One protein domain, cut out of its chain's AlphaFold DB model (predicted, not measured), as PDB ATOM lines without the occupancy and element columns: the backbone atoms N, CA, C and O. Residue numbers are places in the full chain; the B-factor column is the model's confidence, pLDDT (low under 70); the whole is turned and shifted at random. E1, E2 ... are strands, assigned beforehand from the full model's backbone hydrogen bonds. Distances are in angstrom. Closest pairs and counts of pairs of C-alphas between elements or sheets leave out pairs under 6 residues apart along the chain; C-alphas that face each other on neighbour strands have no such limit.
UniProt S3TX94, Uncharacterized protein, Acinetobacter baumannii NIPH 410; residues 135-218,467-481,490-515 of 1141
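What this domain is: This is residues 135 to 218, 467 to 481 and 490 to 515 of the 1141 residues of an uncharacterized protein of Acinetobacter baumannii NIPH 410 (UniProt S3TX94). Two twisted antiparallel sheets, only partly face to face, make a small sandwich that hairpins draw out at both ends: E3 and E4 reach to one end of the long axis, E9 and E10 to the other. One sheet has the order E3, E4, E8, E6, E7; the other is branched, built round the long strand E9, with E2 on one side of it and E5 and E10 on the other side. The printed part has 125 residues, with no named helix and ten named strands, E1 to E10 in that order along the chain; the class is all strand. It is compact, with a radius of gyration of the C-alphas of 15.5 A, and spans 60 by 28 by 27 A.

How they stand to each other: E1, residues 138 to 140, pairs with no named strand; its closest C-alpha to E9, residues 491 to 503, is that of Tyr 140, 5.3 A from that of Arg 497. E2, residues 142 to 145, is the antiparallel neighbour of E9 at 152 degrees, with N 143 and O 495 2.9 A apart. E3, residues 154 to 158, and E4, residues 161 to 172, form a hairpin at 139 degrees, with N 156 and O 163 2.9 A apart. Residues 148 to 149 also pair, antiparallel, with residues 168 to 169 of E4. E5, residues 174 to 182, bends by 74 degrees at residue 178 and is antiparallel to E9 at 162 degrees, with N 176 and O 496 2.8 A apart. E6, residues 194 to 198, and E7, residues 211 to 213, form a hairpin at 175 degrees, with N 197 and O 211 2.8 A apart. E8, residues 470 to 478, is the antiparallel neighbour of E4 at 164 degrees, with N 166 and O 475 2.9 A apart, and of E6 at 172 degrees, with N 196 and O 474 2.9 A apart. E9 and E10, residues 506 to 513, form a hairpin at 160 degrees, with N 508 and O 501 2.8 A apart. The pairing of E9 is staggered: residues 491 to 498 pair with E5, 493 to 496 with E2 and 498 to 503 with E10. In the sandwich, two sheets face to face, the facing parts are 11.0 A centre to centre and the best planes 31 degrees apart. Across it, the closest C-alphas of E5 and E8 are those of His 174 and Thr 471, 6.3 A apart. Among the strands that are apart are E3 and E10.

Where its parts are: E1 begins at C-alpha 138, (37.695, 21.021, 38.750). E4 is 34.1 A long from first to last C-alpha, beginning at C-alpha 161, (64.121, -3.477, 37.977). E5 is 21.8 A long and E8 26.3 A. E9, the longest strand by residues, has 13 residues and is 35.8 A long. E10 is 17.5 A long, bends by 84 degrees at residue 510 and ends at C-alpha 513, (33.667, 14.910, 51.195).

The domain as a whole: The two C-alphas farthest apart are those of Asn 160 and Gly 505, 60.0 A. Residues 219 to 466 are not printed, and C-alphas 218 and 467 are 18.8 A apart across that cut; residues 482 to 489 are not printed either, and C-alphas 481 and 490 are 17.0 A apart. The links E5 to E6 and E6 to E7 are long. Both sheets are strongly twisted, the five-stranded one only just, with C-alphas up to 4.3 A off its best plane. The mean pLDDT of the printed part is 88.9; residues 479 to 481 and residue 505 are under 70.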
ATOM      1  N   ARG A 135      42.877  24.129  30.925       85.38
ATOM      2  CA  ARG A 135      42.314  24.420  32.247       85.38
ATOM      3  C   ARG A 135      42.565  23.245  33.186       85.38
ATOM      4  O   ARG A 135      42.243  22.110  32.841       85.38
ATOM      5  N   ILE A 136      43.079  23.521  34.383       89.62
ATOM      6  CA  ILE A 136      43.195  22.525  35.458       89.62
ATOM      7  C   ILE A 136      41.791  22.023  35.807       89.62
ATOM      8  O   ILE A 136      40.879  22.826  35.989       89.62
ATOM      9  N   ALA A 137      41.621  20.703  35.875       90.62
ATOM     10  CA  ALA A 137      40.320  20.095  36.111       90.62
ATOM     11  C   ALA A 137      39.753  20.468  37.495       90.62
ATOM     12  O   ALA A 137      40.426  20.319  38.519       90.62
ATOM     13  N   ASP A 138      38.493  20.899  37.531       91.25
ATOM     14  CA  ASP A 138      37.695  21.021  38.750       91.25
ATOM     15  C   ASP A 138      36.766  19.801  38.859       91.25
ATOM     16  O   ASP A 138      35.718  19.743  38.213       91.25
ATOM     17  N   ASN A 139      37.149  18.805  39.662       92.69
ATOM     18  CA  ASN A 139      36.291  17.641  39.917       92.69
ATOM     19  C   ASN A 139      35.304  17.932  41.060       92.69
ATOM     20  O   ASN A 139      35.726  18.318  42.152       92.69
ATOM     21  N   TYR A 140      34.014  17.710  40.818       93.19
ATOM     22  CA  TYR A 140      32.919  17.791  41.785       93.19
ATOM     23  C   TYR A 140      32.307  16.408  42.019       93.19
ATOM     24  O   TYR A 140      32.253  15.589  41.104       93.19
ATOM     25  N   GLY A 141      31.837  16.163  43.243       89.56
ATOM     26  CA  GLY A 141      31.251  14.888  43.647       89.56
ATOM     27  C   GLY A 141      32.247  13.732  43.738       89.56
ATOM     28  O   GLY A 141      33.440  13.945  43.969       89.56
ATOM     29  N   ALA A 142      31.736  12.507  43.609       88.62
ATOM     30  CA  ALA A 142      32.501  11.263  43.683       88.62
ATOM     31  C   ALA A 142      32.828  10.746  42.274       88.62
ATOM     32  O   ALA A 142      31.986  10.755  41.369       88.62
ATOM     33  N   GLY A 143      34.073  10.324  42.077       85.50
ATOM     34  CA  GLY A 143      34.723  10.294  40.771       85.50
ATOM     35  C   GLY A 143      35.809   9.238  40.680       85.50
ATOM     36  O   GLY A 143      36.681   9.229  41.548       85.50
ATOM     37  N   TRP A 144      35.848   8.460  39.591       87.31
ATOM     38  CA  TRP A 144      37.161   8.030  39.120       87.31
ATOM     39  C   TRP A 144      37.839   9.211  38.447       87.31
ATOM     40  O   TRP A 144      37.218  10.009  37.744       87.31
ATOM     41  N   ASN A 145      39.135   9.324  38.675       90.25
ATOM     42  CA  ASN A 145      39.951  10.389  38.139       90.25
ATOM     43  C   ASN A 145      41.190   9.786  37.482       90.25
ATOM     44  O   ASN A 145      41.958   9.060  38.111       90.25
ATOM     45  N   THR A 146      41.368  10.099  36.204       91.75
ATOM     46  CA  THR A 146      42.594   9.918  35.434       91.75
ATOM     47  C   THR A 146      43.280  11.287  35.352       91.75
ATOM     48  O   THR A 146      42.980  12.074  34.451       91.75
ATOM     49  N   PRO A 147      44.155  11.613  36.316       92.94
ATOM     50  CA  PRO A 147      44.729  12.943  36.466       92.94
ATOM     51  C   PRO A 147      45.676  13.318  35.328       92.94
ATOM     52  O   PRO A 147      46.271  12.457  34.667       92.94
ATOM     53  N   ASP A 148      45.874  14.623  35.160       92.25
ATOM     54  CA  ASP A 148      46.845  15.162  34.214       92.25
ATOM     55  C   ASP A 148      48.268  15.047  34.753       92.25
ATOM     56  O   ASP A 148      48.514  15.053  35.959       92.25
ATOM     57  N   LEU A 149      49.234  15.001  33.844       92.56
ATOM     58  CA  LEU A 149      50.650  14.992  34.182       92.56
ATOM     59  C   LEU A 149      51.201  16.414  34.268       92.56
ATOM     60  O   LEU A 149      50.956  17.244  33.393       92.56
ATOM     61  N   ILE A 150      51.994  16.667  35.307       91.81
ATOM     62  CA  ILE A 150      52.731  17.923  35.496       91.81
ATOM     63  C   ILE A 150      54.047  17.884  34.712       91.81
ATOM     64  O   ILE A 150      54.464  18.884  34.132       91.81
ATOM     65  N   ALA A 151      54.697  16.720  34.684       88.75
ATOM     66  CA  ALA A 151      55.961  16.498  33.998       88.75
ATOM     67  C   ALA A 151      55.927  15.183  33.214       88.75
ATOM     68  O   ALA A 151      55.139  14.282  33.505       88.75
ATOM     69  N   VAL A 152      56.803  15.073  32.212       88.81
ATOM     70  CA  VAL A 152      56.965  13.838  31.434       88.81
ATOM     71  C   VAL A 152      57.439  12.720  32.376       88.81
ATOM     72  O   VAL A 152      58.436  12.924  33.074       88.81
ATOM     73  N   PRO A 153      56.777  11.547  32.400       90.44
ATOM     74  CA  PRO A 153      57.235  10.408  33.181       90.44
ATOM     75  C   PRO A 153      58.619   9.955  32.732       90.44
ATOM     76  O   PRO A 153      58.951   9.988  31.542       90.44
ATOM     77  N   TYR A 154      59.430   9.496  33.675       90.75
ATOM     78  CA  TYR A 154      60.764   8.997  33.373       90.75
ATOM     79  C   TYR A 154      61.016   7.657  34.036       90.75
ATOM     80  O   TYR A 154      60.473   7.354  35.097       90.75
ATOM     81  N   LYS A 155      61.856   6.853  33.385       91.00
ATOM     82  CA  LYS A 155      62.166   5.496  33.817       91.00
ATOM     83  C   LYS A 155      63.613   5.390  34.247       91.00
ATOM     84  O   LYS A 155      64.500   5.894  33.555       91.00
ATOM     85  N   VAL A 156      63.855   4.697  35.348       91.94
ATOM     86  CA  VAL A 156      65.187   4.401  35.882       91.94
ATOM     87  C   VAL A 156      65.253   2.950  36.337       91.94
ATOM     88  O   VAL A 156      64.234   2.319  36.581       91.94
ATOM     89  N   TYR A 157      66.455   2.400  36.447       90.44
ATOM     90  CA  TYR A 157      66.680   1.078  37.011       90.44
ATOM     91  C   TYR A 157      67.072   1.181  38.479       90.44
ATOM     92  O   TYR A 157      68.119   1.738  38.811       90.44
ATOM     93  N   GLU A 158      66.278   0.548  39.336       87.44
ATOM     94  CA  GLU A 158      66.568   0.361  40.751       87.44
ATOM     95  C   GLU A 158      66.677  -1.138  41.042       87.44
ATOM     96  O   GLU A 158      65.749  -1.905  40.795       87.44
ATOM     97  N   ASN A 159      67.832  -1.587  41.545       84.75
ATOM     98  CA  ASN A 159      68.088  -3.003  41.851       84.75
ATOM     99  C   ASN A 159      67.785  -3.970  40.680       84.75
ATOM    100  O   ASN A 159      67.255  -5.058  40.893       84.75
ATOM    101  N   ASN A 160      68.161  -3.594  39.450       84.75
ATOM    102  CA  ASN A 160      67.890  -4.305  38.186       84.75
ATOM    103  C   ASN A 160      66.430  -4.298  37.703       84.75
ATOM    104  O   ASN A 160      66.144  -4.912  36.677       84.75
ATOM    105  N   VAL A 161      65.524  -3.593  38.384       84.19
ATOM    106  CA  VAL A 161      64.121  -3.477  37.977       84.19
ATOM    107  C   VAL A 161      63.862  -2.081  37.425       84.19
ATOM    108  O   VAL A 161      64.301  -1.090  38.004       84.19
ATOM    109  N   GLU A 162      63.175  -1.998  36.287       86.88
ATOM    110  CA  GLU A 162      62.754  -0.718  35.714       86.88
ATOM    111  C   GLU A 162      61.601  -0.134  36.546       86.88
ATOM    112  O   GLU A 162      60.576  -0.785  36.764       86.88
ATOM    113  N   VAL A 163      61.788   1.100  36.999       88.75
ATOM    114  CA  VAL A 163      60.870   1.895  37.810       88.75
ATOM    115  C   VAL A 163      60.502   3.146  37.029       88.75
ATOM    116  O   VAL A 163      61.372   3.799  36.455       88.75
ATOM    117  N   GLU A 164      59.221   3.485  37.005       90.44
ATOM    118  CA  GLU A 164      58.701   4.711  36.409       90.44
ATOM    119  C   GLU A 164      58.298   5.698  37.505       90.44
ATOM    120  O   GLU A 164      57.600   5.331  38.450       90.44
ATOM    121  N   HIS A 165      58.735   6.948  37.364       91.75
ATOM    122  CA  HIS A 165      58.343   8.053  38.229       91.75
ATOM    123  C   HIS A 165      57.382   8.982  37.499       91.75
ATOM    124  O   HIS A 165      57.639   9.399  36.365       91.75
ATOM    125  N   VAL A 166      56.299   9.341  38.183       92.56
ATOM    126  CA  VAL A 166      55.222  10.180  37.662       92.56
ATOM    127  C   VAL A 166      54.920  11.294  38.659       92.56
ATOM    128  O   VAL A 166      54.903  11.068  39.869       92.56
ATOM    129  N   VAL A 167      54.659  12.493  38.142       95.06
ATOM    130  CA  VAL A 167      54.130  13.625  38.909       95.06
ATOM    131  C   VAL A 167      52.923  14.170  38.160       95.06
ATOM    132  O   VAL A 167      53.026  14.473  36.966       95.06
ATOM    133  N   GLY A 168      51.787  14.302  38.838       95.06
ATOM    134  CA  GLY A 168      50.549  14.739  38.203       95.06
ATOM    135  C   GLY A 168      49.614  15.516  39.120       95.06
ATOM    136  O   GLY A 168      49.799  15.571  40.332       95.06
ATOM    137  N   CYS A 169      48.612  16.146  38.516       95.19
ATOM    138  CA  CYS A 169      47.629  17.002  39.162       95.19
ATOM    139  C   CYS A 169      46.257  16.320  39.130       95.19
ATOM    140  O   CYS A 169      45.714  16.061  38.056       95.19
ATOM    141  N   ILE A 170      45.698  16.045  40.312       96.19
ATOM    142  CA  ILE A 170      44.351  15.473  40.459       96.19
ATOM    143  C   ILE A 170      43.286  16.493  40.048       96.19
ATOM    144  O   ILE A 170      42.306  16.156  39.377       96.19
ATOM    145  N   GLY A 171      43.495  17.746  40.438       95.00
ATOM    146  CA  GLY A 171      42.616  18.863  40.131       95.00
ATOM    147  C   GLY A 171      42.780  20.008  41.124       95.00
ATOM    148  O   GLY A 171      43.552  19.924  42.087       95.00
ATOM    149  N   ARG A 172      42.025  21.085  40.906       94.56
ATOM    150  CA  ARG A 172      42.036  22.266  41.773       94.56
ATOM    151  C   ARG A 172      41.186  22.049  43.026       94.56
ATOM    152  O   ARG A 172      40.000  21.738  42.951       94.56
ATOM    153  N   GLY A 173      41.759  22.294  44.196       94.50
ATOM    154  CA  GLY A 173      41.154  22.236  45.526       94.50
ATOM    155  C   GLY A 173      41.402  20.908  46.239       94.50
ATOM    156  O   GLY A 173      42.370  20.220  45.941       94.50
ATOM    157  N   HIS A 174      40.545  20.564  47.201       96.25
ATOM    158  CA  HIS A 174      40.739  19.430  48.106       96.25
ATOM    159  C   HIS A 174      39.918  18.204  47.699       96.25
ATOM    160  O   HIS A 174      38.773  18.325  47.251       96.25
ATOM    161  N   TYR A 175      40.490  17.021  47.910       96.62
ATOM    162  CA  TYR A 175      39.858  15.740  47.614       96.62
ATOM    163  C   TYR A 175      40.093  14.759  48.758       96.62
ATOM    164  O   TYR A 175      41.140  14.768  49.400       96.62
ATOM    165  N   LYS A 176      39.110  13.897  48.997       95.56
ATOM    166  CA  LYS A 176      39.285  12.683  49.781       95.56
ATOM    167  C   LYS A 176      39.650  11.575  48.805       95.56
ATOM    168  O   LYS A 176      38.867  11.296  47.903       95.56
ATOM    169  N   ILE A 177      40.810  10.957  48.991       94.81
ATOM    170  CA  ILE A 177      41.227   9.796  48.204       94.81
ATOM    171  C   ILE A 177      40.705   8.538  48.894       94.81
ATOM    172  O   ILE A 177      40.992   8.311  50.068       94.81
ATOM    173  N   ASN A 178      39.913   7.751  48.171       87.81
ATOM    174  CA  ASN A 178      39.394   6.462  48.625       87.81
ATOM    175  C   ASN A 178      40.309   5.311  48.176       87.81
ATOM    176  O   ASN A 178      40.443   4.322  48.894       87.81
ATOM    177  N   GLY A 179      40.980   5.454  47.027       89.00
ATOM    178  CA  GLY A 179      41.941   4.475  46.517       89.00
ATOM    179  C   GLY A 179      42.791   5.011  45.363       89.00
ATOM    180  O   GLY A 179      42.440   6.013  44.739       89.00
ATOM    181  N   ALA A 180      43.907   4.335  45.079       91.75
ATOM    182  CA  ALA A 180      44.773   4.617  43.934       91.75
ATOM    183  C   ALA A 180      45.143   3.320  43.202       91.75
ATOM    184  O   ALA A 180      45.364   2.282  43.832       91.75
ATOM    185  N   TYR A 181      45.224   3.391  41.875       88.69
ATOM    186  CA  TYR A 181      45.308   2.231  40.988       88.69
ATOM    187  C   TYR A 181      46.295   2.482  39.840       88.69
ATOM    188  O   TYR A 181      46.397   3.610  39.362       88.69
ATOM    189  N   ASP A 182      46.983   1.440  39.368       86.19
ATOM    190  CA  ASP A 182      47.652   1.410  38.058       86.19
ATOM    191  C   ASP A 182      46.798   0.571  37.094       86.19
ATOM    192  O   ASP A 182      46.599  -0.636  37.266       86.19
ATOM    193  N   GLY A 183      46.201   1.237  36.109       82.50
ATOM    194  CA  GLY A 183      45.086   0.719  35.335       82.50
ATOM    195  C   GLY A 183      43.895   0.438  36.250       82.50
ATOM    196  O   GLY A 183      43.305   1.361  36.810       82.50
ATOM    197  N   GLU A 184      43.567  -0.844  36.382       78.62
ATOM    198  CA  GLU A 184      42.505  -1.377  37.249       78.62
ATOM    199  C   GLU A 184      43.076  -2.051  38.513       78.62
ATOM    200  O   GLU A 184      42.328  -2.465  39.391       78.62
ATOM    201  N   THR A 185      44.404  -2.196  38.615       80.75
ATOM    202  CA  THR A 185      45.058  -2.897  39.732       80.75
ATOM    203  C   THR A 185      45.349  -1.920  40.861       80.75
ATOM    204  O   THR A 185      45.937  -0.866  40.627       80.75
ATOM    205  N   ASN A 186      44.960  -2.253  42.093       83.75
ATOM    206  CA  ASN A 186      45.227  -1.399  43.248       83.75
ATOM    207  C   ASN A 186      46.741  -1.292  43.495       83.75
ATOM    208  O   ASN A 186      47.460  -2.288  43.427       83.75
ATOM    209  N   ILE A 187      47.232  -0.089  43.802       84.12
ATOM    210  CA  ILE A 187      48.659   0.161  44.058       84.12
ATOM    211  C   ILE A 187      49.199  -0.713  45.198       84.12
ATOM    212  O   ILE A 187      50.351  -1.134  45.132       84.12
ATOM    213  N   VAL A 188      48.379  -1.038  46.204       81.75
ATOM    214  CA  VAL A 188      48.775  -1.906  47.330       81.75
ATOM    215  C   VAL A 188      49.148  -3.322  46.873       81.75
ATOM    216  O   VAL A 188      50.032  -3.942  47.463       81.75
ATOM    217  N   ASP A 189      48.528  -3.810  45.797       81.12
ATOM    218  CA  ASP A 189      48.751  -5.161  45.272       81.12
ATOM    219  C   ASP A 189      49.992  -5.241  44.368       81.12
ATOM    220  O   ASP A 189      50.471  -6.328  44.030       81.12
ATOM    221  N   ILE A 190      50.547  -4.092  43.972       77.44
ATOM    222  CA  ILE A 190      51.722  -4.015  43.107       77.44
ATOM    223  C   ILE A 190      52.956  -3.875  43.991       77.44
ATOM    224  O   ILE A 190      53.261  -2.802  44.506       77.44
ATOM    225  N   ALA A 191      53.695  -4.974  44.148       77.69
ATOM    226  CA  ALA A 191      54.859  -5.039  45.026       77.69
ATOM    227  C   ALA A 191      55.839  -3.869  44.802       77.69
ATOM    228  O   ALA A 191      56.492  -3.762  43.764       77.69
ATOM    229  N   GLY A 192      55.928  -3.014  45.825       77.75
ATOM    230  CA  GLY A 192      56.789  -1.838  45.916       77.75
ATOM    231  C   GLY A 192      56.369  -0.627  45.058       77.75
ATOM    232  O   GLY A 192      57.110   0.360  44.995       77.75
ATOM    233  N   ALA A 193      55.214  -0.679  44.393       87.81
ATOM    234  CA  ALA A 193      54.620   0.538  43.868       87.81
ATOM    235  C   ALA A 193      54.273   1.478  45.029       87.81
ATOM    236  O   ALA A 193      53.866   1.036  46.105       87.81
ATOM    237  N   SER A 194      54.434   2.773  44.787       92.50
ATOM    238  CA  SER A 194      54.128   3.813  45.755       92.50
ATOM    239  C   SER A 194      53.359   4.946  45.109       92.50
ATOM    240  O   SER A 194      53.642   5.328  43.971       92.50
ATOM    241  N   VAL A 195      52.425   5.517  45.860       95.94
ATOM    242  CA  VAL A 195      51.708   6.740  45.505       95.94
ATOM    243  C   VAL A 195      51.620   7.622  46.738       95.94
ATOM    244  O   VAL A 195      51.258   7.152  47.810       95.94
ATOM    245  N   GLU A 196      51.913   8.903  46.572       97.38
ATOM    246  CA  GLU A 196      51.815   9.937  47.599       97.38
ATOM    247  C   GLU A 196      50.988  11.097  47.053       97.38
ATOM    248  O   GLU A 196      51.209  11.534  45.921       97.38
ATOM    249  N   VAL A 197      50.037  11.600  47.837       98.06
ATOM    250  CA  VAL A 197      49.151  12.703  47.450       98.06
ATOM    251  C   VAL A 197      49.263  13.833  48.467       98.06
ATOM    252  O   VAL A 197      49.185  13.631  49.681       98.06
ATOM    253  N   PHE A 198      49.415  15.045  47.947       98.00
ATOM    254  CA  PHE A 198      49.706  16.263  48.688       98.00
ATOM    255  C   PHE A 198      48.554  17.255  48.536       98.00
ATOM    256  O   PHE A 198      47.936  17.358  47.472       98.00
ATOM    257  N   ARG A 199      48.240  17.966  49.622       97.00
ATOM    258  CA  ARG A 199      47.194  18.999  49.621       97.00
ATOM    259  C   ARG A 199      47.675  20.261  48.892       97.00
ATOM    260  O   ARG A 199      48.885  20.475  48.813       97.00
ATOM    261  N   PRO A 200      46.747  21.132  48.451       96.75
ATOM    262  CA  PRO A 200      47.095  22.478  48.014       96.75
ATOM    263  C   PRO A 200      47.986  23.201  49.037       96.75
ATOM    264  O   PRO A 200      47.744  23.126  50.244       96.75
ATOM    265  N   GLY A 201      49.031  23.864  48.548       95.81
ATOM    266  CA  GLY A 201      50.021  24.606  49.334       95.81
ATOM    267  C   GLY A 201      51.108  23.749  49.999       95.81
ATOM    268  O   GLY A 201      52.021  24.305  50.607       95.81
ATOM    269  N   VAL A 202      51.056  22.417  49.891       96.50
ATOM    270  CA  VAL A 202      52.085  21.526  50.455       96.50
ATOM    271  C   VAL A 202      53.206  21.301  49.439       96.50
ATOM    272  O   VAL A 202      52.951  21.015  48.271       96.50
ATOM    273  N   ASP A 203      54.458  21.419  49.887       94.62
ATOM    274  CA  ASP A 203      55.631  21.072  49.081       94.62
ATOM    275  C   ASP A 203      55.671  19.557  48.838       94.62
ATOM    276  O   ASP A 203      55.754  18.777  49.782       94.62
ATOM    277  N   ILE A 204      55.649  19.130  47.577       94.75
ATOM    278  CA  ILE A 204      55.628  17.709  47.201       94.75
ATOM    279  C   ILE A 204      56.967  16.985  47.417       94.75
ATOM    280  O   ILE A 204      57.065  15.781  47.166       94.75
ATOM    281  N   VAL A 205      58.021  17.717  47.792       91.06
ATOM    282  CA  VAL A 205      59.356  17.176  48.081       91.06
ATOM    283  C   VAL A 205      59.635  17.139  49.577       91.06
ATOM    284  O   VAL A 205      60.199  16.159  50.049       91.06
ATOM    285  N   SER A 206      59.292  18.205  50.304       91.12
ATOM    286  CA  SER A 206      59.638  18.354  51.726       91.12
ATOM    287  C   SER A 206      58.448  18.279  52.683       91.12
ATOM    288  O   SER A 206      58.647  18.155  53.890       91.12
ATOM    289  N   GLY A 207      57.225  18.386  52.166       91.00
ATOM    290  CA  GLY A 207      55.995  18.321  52.942       91.00
ATOM    291  C   GLY A 207      55.476  16.896  53.109       91.00
ATOM    292  O   GLY A 207      55.853  15.981  52.384       91.00
ATOM    293  N   GLU A 208      54.564  16.728  54.064       93.38
ATOM    294  CA  GLU A 208      53.959  15.432  54.369       93.38
ATOM    295  C   GLU A 208      52.767  15.142  53.438       93.38
ATOM    296  O   GLU A 208      51.848  15.971  53.338       93.38
ATOM    297  N   PRO A 209      52.722  13.969  52.775       96.06
ATOM    298  CA  PRO A 209      51.538  13.549  52.042       96.06
ATOM    299  C   PRO A 209      50.398  13.243  53.020       96.06
ATOM    300  O   PRO A 209      50.593  12.622  54.062       96.06
ATOM    301  N   TYR A 210      49.170  13.640  52.677       95.56
ATOM    302  CA  TYR A 210      47.999  13.311  53.508       95.56
ATOM    303  C   TYR A 210      47.406  11.937  53.170       95.56
ATOM    304  O   TYR A 210      46.591  11.413  53.927       95.56
ATOM    305  N   PHE A 211      47.784  11.384  52.017       96.25
ATOM    306  CA  PHE A 211      47.445  10.040  51.578       96.25
ATOM    307  C   PHE A 211      48.686   9.415  50.947       96.25
ATOM    308  O   PHE A 211      49.296  10.010  50.056       96.25
ATOM    309  N   SER A 212      49.050   8.220  51.394       94.75
ATOM    310  CA  SER A 212      50.171   7.467  50.846       94.75
ATOM    311  C   SER A 212      49.868   5.974  50.823       94.75
ATOM    312  O   SER A 212      49.227   5.431  51.722       94.75
ATOM    313  N   LEU A 213      50.334   5.312  49.769       91.50
ATOM    314  CA  LEU A 213      50.352   3.864  49.611       91.50
ATOM    315  C   LEU A 213      51.768   3.457  49.205       91.50
ATOM    316  O   LEU A 213      52.402   4.151  48.411       91.50
ATOM    317  N   GLY A 214      52.252   2.329  49.718       88.69
ATOM    318  CA  GLY A 214      53.612   1.856  49.454       88.69
ATOM    319  C   GLY A 214      54.677   2.535  50.321       88.69
ATOM    320  O   GLY A 214      54.399   3.025  51.414       88.69
ATOM    321  N   THR A 215      55.925   2.501  49.858       88.00
ATOM    322  CA  THR A 215      57.072   3.117  50.548       88.00
ATOM    323  C   THR A 215      57.250   4.577  50.150       88.00
ATOM    324  O   THR A 215      56.973   4.927  49.006       88.00
ATOM    325  N   GLU A 216      57.799   5.392  51.048       88.31
ATOM    326  CA  GLU A 216      58.086   6.809  50.791       88.31
ATOM    327  C   GLU A 216      58.890   7.029  49.494       88.31
ATOM    328  O   GLU A 216      59.864   6.315  49.213       88.31
ATOM    329  N   ILE A 217      58.497   8.026  48.696       90.50
ATOM    330  CA  ILE A 217      59.183   8.395  47.456       90.50
ATOM    331  C   ILE A 217      60.242   9.459  47.765       90.50
ATOM    332  O   ILE A 217      60.015  10.666  47.674       90.50
ATOM    333  N   THR A 218      61.468   9.016  48.036       85.00
ATOM    334  CA  THR A 218      62.580   9.910  48.413       85.00
ATOM    335  C   THR A 218      63.272  10.593  47.226       85.00
ATOM    336  O   THR A 218      64.101  11.483  47.404       85.00
ATOM    337  N   TYR A 467      52.236  23.929  45.024       95.00
ATOM    338  CA  TYR A 467      51.086  24.231  44.177       95.00
ATOM    339  C   TYR A 467      49.951  24.750  45.055       95.00
ATOM    340  O   TYR A 467      49.343  23.986  45.796       95.00
ATOM    341  N   GLU A 468      49.718  26.063  45.030       94.12
ATOM    342  CA  GLU A 468      48.879  26.781  46.005       94.12
ATOM    343  C   GLU A 468      47.418  26.308  46.021       94.12
ATOM    344  O   GLU A 468      46.753  26.342  47.057       94.12
ATOM    345  N   HIS A 469      46.896  25.870  44.874       93.75
ATOM    346  CA  HIS A 469      45.473  25.587  44.707       93.75
ATOM    347  C   HIS A 469      45.191  24.152  44.267       93.75
ATOM    348  O   HIS A 469      44.030  23.758  44.219       93.75
ATOM    349  N   GLU A 470      46.209  23.355  43.960       95.69
ATOM    350  CA  GLU A 470      46.072  22.049  43.325       95.69
ATOM    351  C   GLU A 470      46.394  20.901  44.283       95.69
ATOM    352  O   GLU A 470      47.351  20.956  45.050       95.69
ATOM    353  N   THR A 471      45.620  19.816  44.202       97.94
ATOM    354  CA  THR A 471      46.022  18.538  44.801       97.94
ATOM    355  C   THR A 471      46.931  17.806  43.819       97.94
ATOM    356  O   THR A 471      46.533  17.508  42.687       97.94
ATOM    357  N   VAL A 472      48.143  17.489  44.261       97.50
ATOM    358  CA  VAL A 472      49.205  16.911  43.426       97.50
ATOM    359  C   VAL A 472      49.571  15.529  43.942       97.50
ATOM    360  O   VAL A 472      49.539  15.286  45.145       97.50
ATOM    361  N   PHE A 473      49.928  14.618  43.040       96.94
ATOM    362  CA  PHE A 473      50.420  13.297  43.406       96.94
ATOM    363  C   PHE A 473      51.799  13.011  42.814       96.94
ATOM    364  O   PHE A 473      52.173  13.513  41.747       96.94
ATOM    365  N   ARG A 474      52.537  12.149  43.511       96.44
ATOM    366  CA  ARG A 474      53.763  11.504  43.048       96.44
ATOM    367  C   ARG A 474      53.518  10.004  43.029       96.44
ATOM    368  O   ARG A 474      52.938   9.462  43.964       96.44
ATOM    369  N   ALA A 475      53.942   9.335  41.966       94.31
ATOM    370  CA  ALA A 475      53.861   7.886  41.867       94.31
ATOM    371  C   ALA A 475      55.202   7.292  41.442       94.31
ATOM    372  O   ALA A 475      55.956   7.892  40.671       94.31
ATOM    373  N   ARG A 476      55.477   6.097  41.955       91.62
ATOM    374  CA  ARG A 476      56.637   5.271  41.637       91.62
ATOM    375  C   ARG A 476      56.138   3.856  41.368       91.62
ATOM    376  O   ARG A 476      55.682   3.201  42.297       91.62
ATOM    377  N   THR A 477      56.206   3.371  40.130       87.06
ATOM    378  CA  THR A 477      55.650   2.055  39.756       87.06
ATOM    379  C   THR A 477      56.665   1.165  39.047       87.06
ATOM    380  O   THR A 477      57.501   1.622  38.266       87.06
ATOM    381  N   TYR A 478      56.601  -0.142  39.301       77.50
ATOM    382  CA  TYR A 478      57.520  -1.120  38.716       77.50
ATOM    383  C   TYR A 478      57.039  -1.652  37.368       77.50
ATOM    384  O   TYR A 478      55.849  -1.852  37.139       77.50
ATOM    385  N   ALA A 479      57.980  -1.957  36.475       62.59
ATOM    386  CA  ALA A 479      57.694  -2.746  35.286       62.59
ATOM    387  C   ALA A 479      57.423  -4.210  35.632       62.59
ATOM    388  O   ALA A 479      58.338  -4.979  35.920       62.59
ATOM    389  N   THR A 480      56.155  -4.620  35.552       51.22
ATOM    390  CA  THR A 480      55.783  -6.034  35.637       51.22
ATOM    391  C   THR A 480      56.428  -6.803  34.486       51.22
ATOM    392  O   THR A 480      56.172  -6.536  33.308       51.22
ATOM    393  N   THR A 481      57.276  -7.772  34.827       40.41
ATOM    394  CA  THR A 481      57.962  -8.642  33.865       40.41
ATOM    395  C   THR A 481      56.950  -9.647  33.301       40.41
ATOM    396  O   THR A 481      56.792 -10.736  33.837       40.41
ATOM    397  N   LYS A 490      48.643   3.813  33.540       80.88
ATOM    398  CA  LYS A 490      47.535   4.725  33.823       80.88
ATOM    399  C   LYS A 490      47.285   4.782  35.322       80.88
ATOM    400  O   LYS A 490      46.580   3.934  35.850       80.88
ATOM    401  N   ILE A 491      47.805   5.795  36.001       90.69
ATOM    402  CA  ILE A 491      47.464   6.046  37.401       90.69
ATOM    403  C   ILE A 491      46.043   6.602  37.473       90.69
ATOM    404  O   ILE A 491      45.740   7.607  36.826       90.69
ATOM    405  N   ASN A 492      45.185   5.952  38.257       91.81
ATOM    406  CA  ASN A 492      43.812   6.369  38.525       91.81
ATOM    407  C   ASN A 492      43.567   6.519  40.024       91.81
ATOM    408  O   ASN A 492      44.156   5.803  40.832       91.81
ATOM    409  N   PHE A 493      42.646   7.406  40.380       92.88
ATOM    410  CA  PHE A 493      42.189   7.607  41.749       92.88
ATOM    411  C   PHE A 493      40.678   7.425  41.837       92.88
ATOM    412  O   PHE A 493      39.951   7.975  41.014       92.88
ATOM    413  N   ASP A 494      40.221   6.706  42.859       91.38
ATOM    414  CA  ASP A 494      38.851   6.826  43.363       91.38
ATOM    415  C   ASP A 494      38.864   7.938  44.411       91.38
ATOM    416  O   ASP A 494      39.611   7.873  45.396       91.38
ATOM    417  N   LEU A 495      38.095   8.993  44.165       92.50
ATOM    418  CA  LEU A 495      38.098  10.182  44.996       92.50
ATOM    419  C   LEU A 495      36.720  10.816  45.145       92.50
ATOM    420  O   LEU A 495      35.791  10.574  44.376       92.50
ATOM    421  N   GLN A 496      36.611  11.697  46.135       92.50
ATOM    422  CA  GLN A 496      35.451  12.557  46.326       92.50
ATOM    423  C   GLN A 496      35.880  13.992  46.628       92.50
ATOM    424  O   GLN A 496      36.793  14.234  47.424       92.50
ATOM    425  N   ARG A 497      35.217  14.960  45.998       94.25
ATOM    426  CA  ARG A 497      35.459  16.388  46.214       94.25
ATOM    427  C   ARG A 497      35.158  16.781  47.663       94.25
ATOM    428  O   ARG A 497      34.112  16.424  48.198       94.25
ATOM    429  N   MET A 498      36.065  17.536  48.289       93.88
ATOM    430  CA  MET A 498      35.852  18.107  49.619       93.88
ATOM    431  C   MET A 498      35.477  19.588  49.527       93.88
ATOM    432  O   MET A 498      36.251  20.378  48.985       93.88
ATOM    433  N   LEU A 499      34.320  19.962  50.077       93.81
ATOM    434  CA  LEU A 499      33.800  21.336  50.080       93.81
ATOM    435  C   LEU A 499      33.303  21.740  51.472       93.81
ATOM    436  O   LEU A 499      33.004  20.872  52.296       93.81
ATOM    437  N   PRO A 500      33.185  23.051  51.740       89.44
ATOM    438  CA  PRO A 500      32.341  23.545  52.817       89.44
ATOM    439  C   PRO A 500      30.902  23.041  52.649       89.44
ATOM    440  O   PRO A 500      30.405  22.974  51.529       89.44
ATOM    441  N   THR A 501      30.230  22.746  53.759       81.88
ATOM    442  CA  THR A 501      28.817  22.318  53.784       81.88
ATOM    443  C   THR A 501      27.991  23.318  54.583       81.88
ATOM    444  O   THR A 501      28.546  24.068  55.387       81.88
ATOM    445  N   TYR A 502      26.674  23.355  54.404       77.56
ATOM    446  CA  TYR A 502      25.815  24.267  55.165       77.56
ATOM    447  C   TYR A 502      25.262  23.622  56.435       77.56
ATOM    448  O   TYR A 502      24.595  22.589  56.386       77.56
ATOM    449  N   LYS A 503      25.530  24.240  57.591       71.25
ATOM    450  CA  LYS A 503      25.047  23.793  58.905       71.25
ATOM    451  C   LYS A 503      24.666  24.997  59.762       71.25
ATOM    452  O   LYS A 503      25.378  25.995  59.792       71.25
ATOM    453  N   ASN A 504      23.563  24.894  60.505       72.19
ATOM    454  CA  ASN A 504      23.115  25.915  61.465       72.19
ATOM    455  C   ASN A 504      22.991  27.339  60.882       72.19
ATOM    456  O   ASN A 504      23.291  28.316  61.563       72.19
ATOM    457  N   GLY A 505      22.566  27.470  59.622       69.88
ATOM    458  CA  GLY A 505      22.342  28.776  58.996       69.88
ATOM    459  C   GLY A 505      23.558  29.390  58.285       69.88
ATOM    460  O   GLY A 505      23.422  30.464  57.701       69.88
ATOM    461  N   ALA A 506      24.726  28.735  58.292       78.81
ATOM    462  CA  ALA A 506      25.949  29.235  57.657       78.81
ATOM    463  C   ALA A 506      26.785  28.118  57.002       78.81
ATOM    464  O   ALA A 506      26.617  26.934  57.297       78.81
ATOM    465  N   MET A 507      27.708  28.497  56.112       83.31
ATOM    466  CA  MET A 507      28.701  27.571  55.552       83.31
ATOM    467  C   MET A 507      29.762  27.215  56.604       83.31
ATOM    468  O   MET A 507      30.211  28.079  57.358       83.31
ATOM    469  N   THR A 508      30.191  25.953  56.644       84.00
ATOM    470  CA  THR A 508      31.289  25.495  57.507       84.00
ATOM    471  C   THR A 508      32.637  26.042  57.041       84.00
ATOM    472  O   THR A 508      32.844  26.306  55.861       84.00
ATOM    473  N   THR A 509      33.594  26.180  57.958       87.12
ATOM    474  CA  THR A 509      35.000  26.452  57.607       87.12
ATOM    475  C   THR A 509      35.766  25.171  57.277       87.12
ATOM    476  O   THR A 509      36.684  25.187  56.461       87.12
ATOM    477  N   GLU A 510      35.385  24.053  57.896       87.62
ATOM    478  CA  GLU A 510      35.914  22.727  57.582       87.62
ATOM    479  C   GLU A 510      35.353  22.196  56.259       87.62
ATOM    480  O   GLU A 510      34.202  22.466  55.896       87.62
ATOM    481  N   LEU A 511      36.179  21.410  55.563       90.69
ATOM    482  CA  LEU A 511      35.852  20.771  54.293       90.69
ATOM    483  C   LEU A 511      35.447  19.315  54.523       90.69
ATOM    484  O   LEU A 511      36.173  18.565  55.180       90.69
ATOM    485  N   TYR A 512      34.345  18.896  53.912       88.00
ATOM    486  CA  TYR A 512      33.832  17.532  53.995       88.00
ATOM    487  C   TYR A 512      33.700  16.919  52.600       88.00
ATOM    488  O   TYR A 512      33.369  17.639  51.655       88.00
ATOM    489  N   PRO A 513      33.956  15.607  52.442       90.38
ATOM    490  CA  PRO A 513      33.667  14.910  51.195       90.38
ATOM    491  C   PRO A 513      32.160  14.976  50.914       90.38
ATOM    492  O   PRO A 513      31.362  14.576  51.758       90.38
ATOM    493  N   THR A 514      31.774  15.502  49.753       86.38
ATOM    494  CA  THR A 514      30.364  15.720  49.407       86.38
ATOM    495  C   THR A 514      30.114  15.522  47.916       86.38
ATOM    496  O   THR A 514      30.969  15.805  47.075       86.38
ATOM    497  N   SER A 515      28.913  15.034  47.609       89.19
ATOM    498  CA  SER A 515      28.356  14.968  46.256       89.19
ATOM    499  C   SER A 515      27.092  15.816  46.106       89.19
ATOM    500  O   SER A 515      26.460  15.762  45.059       89.19
TER     501      SER A 515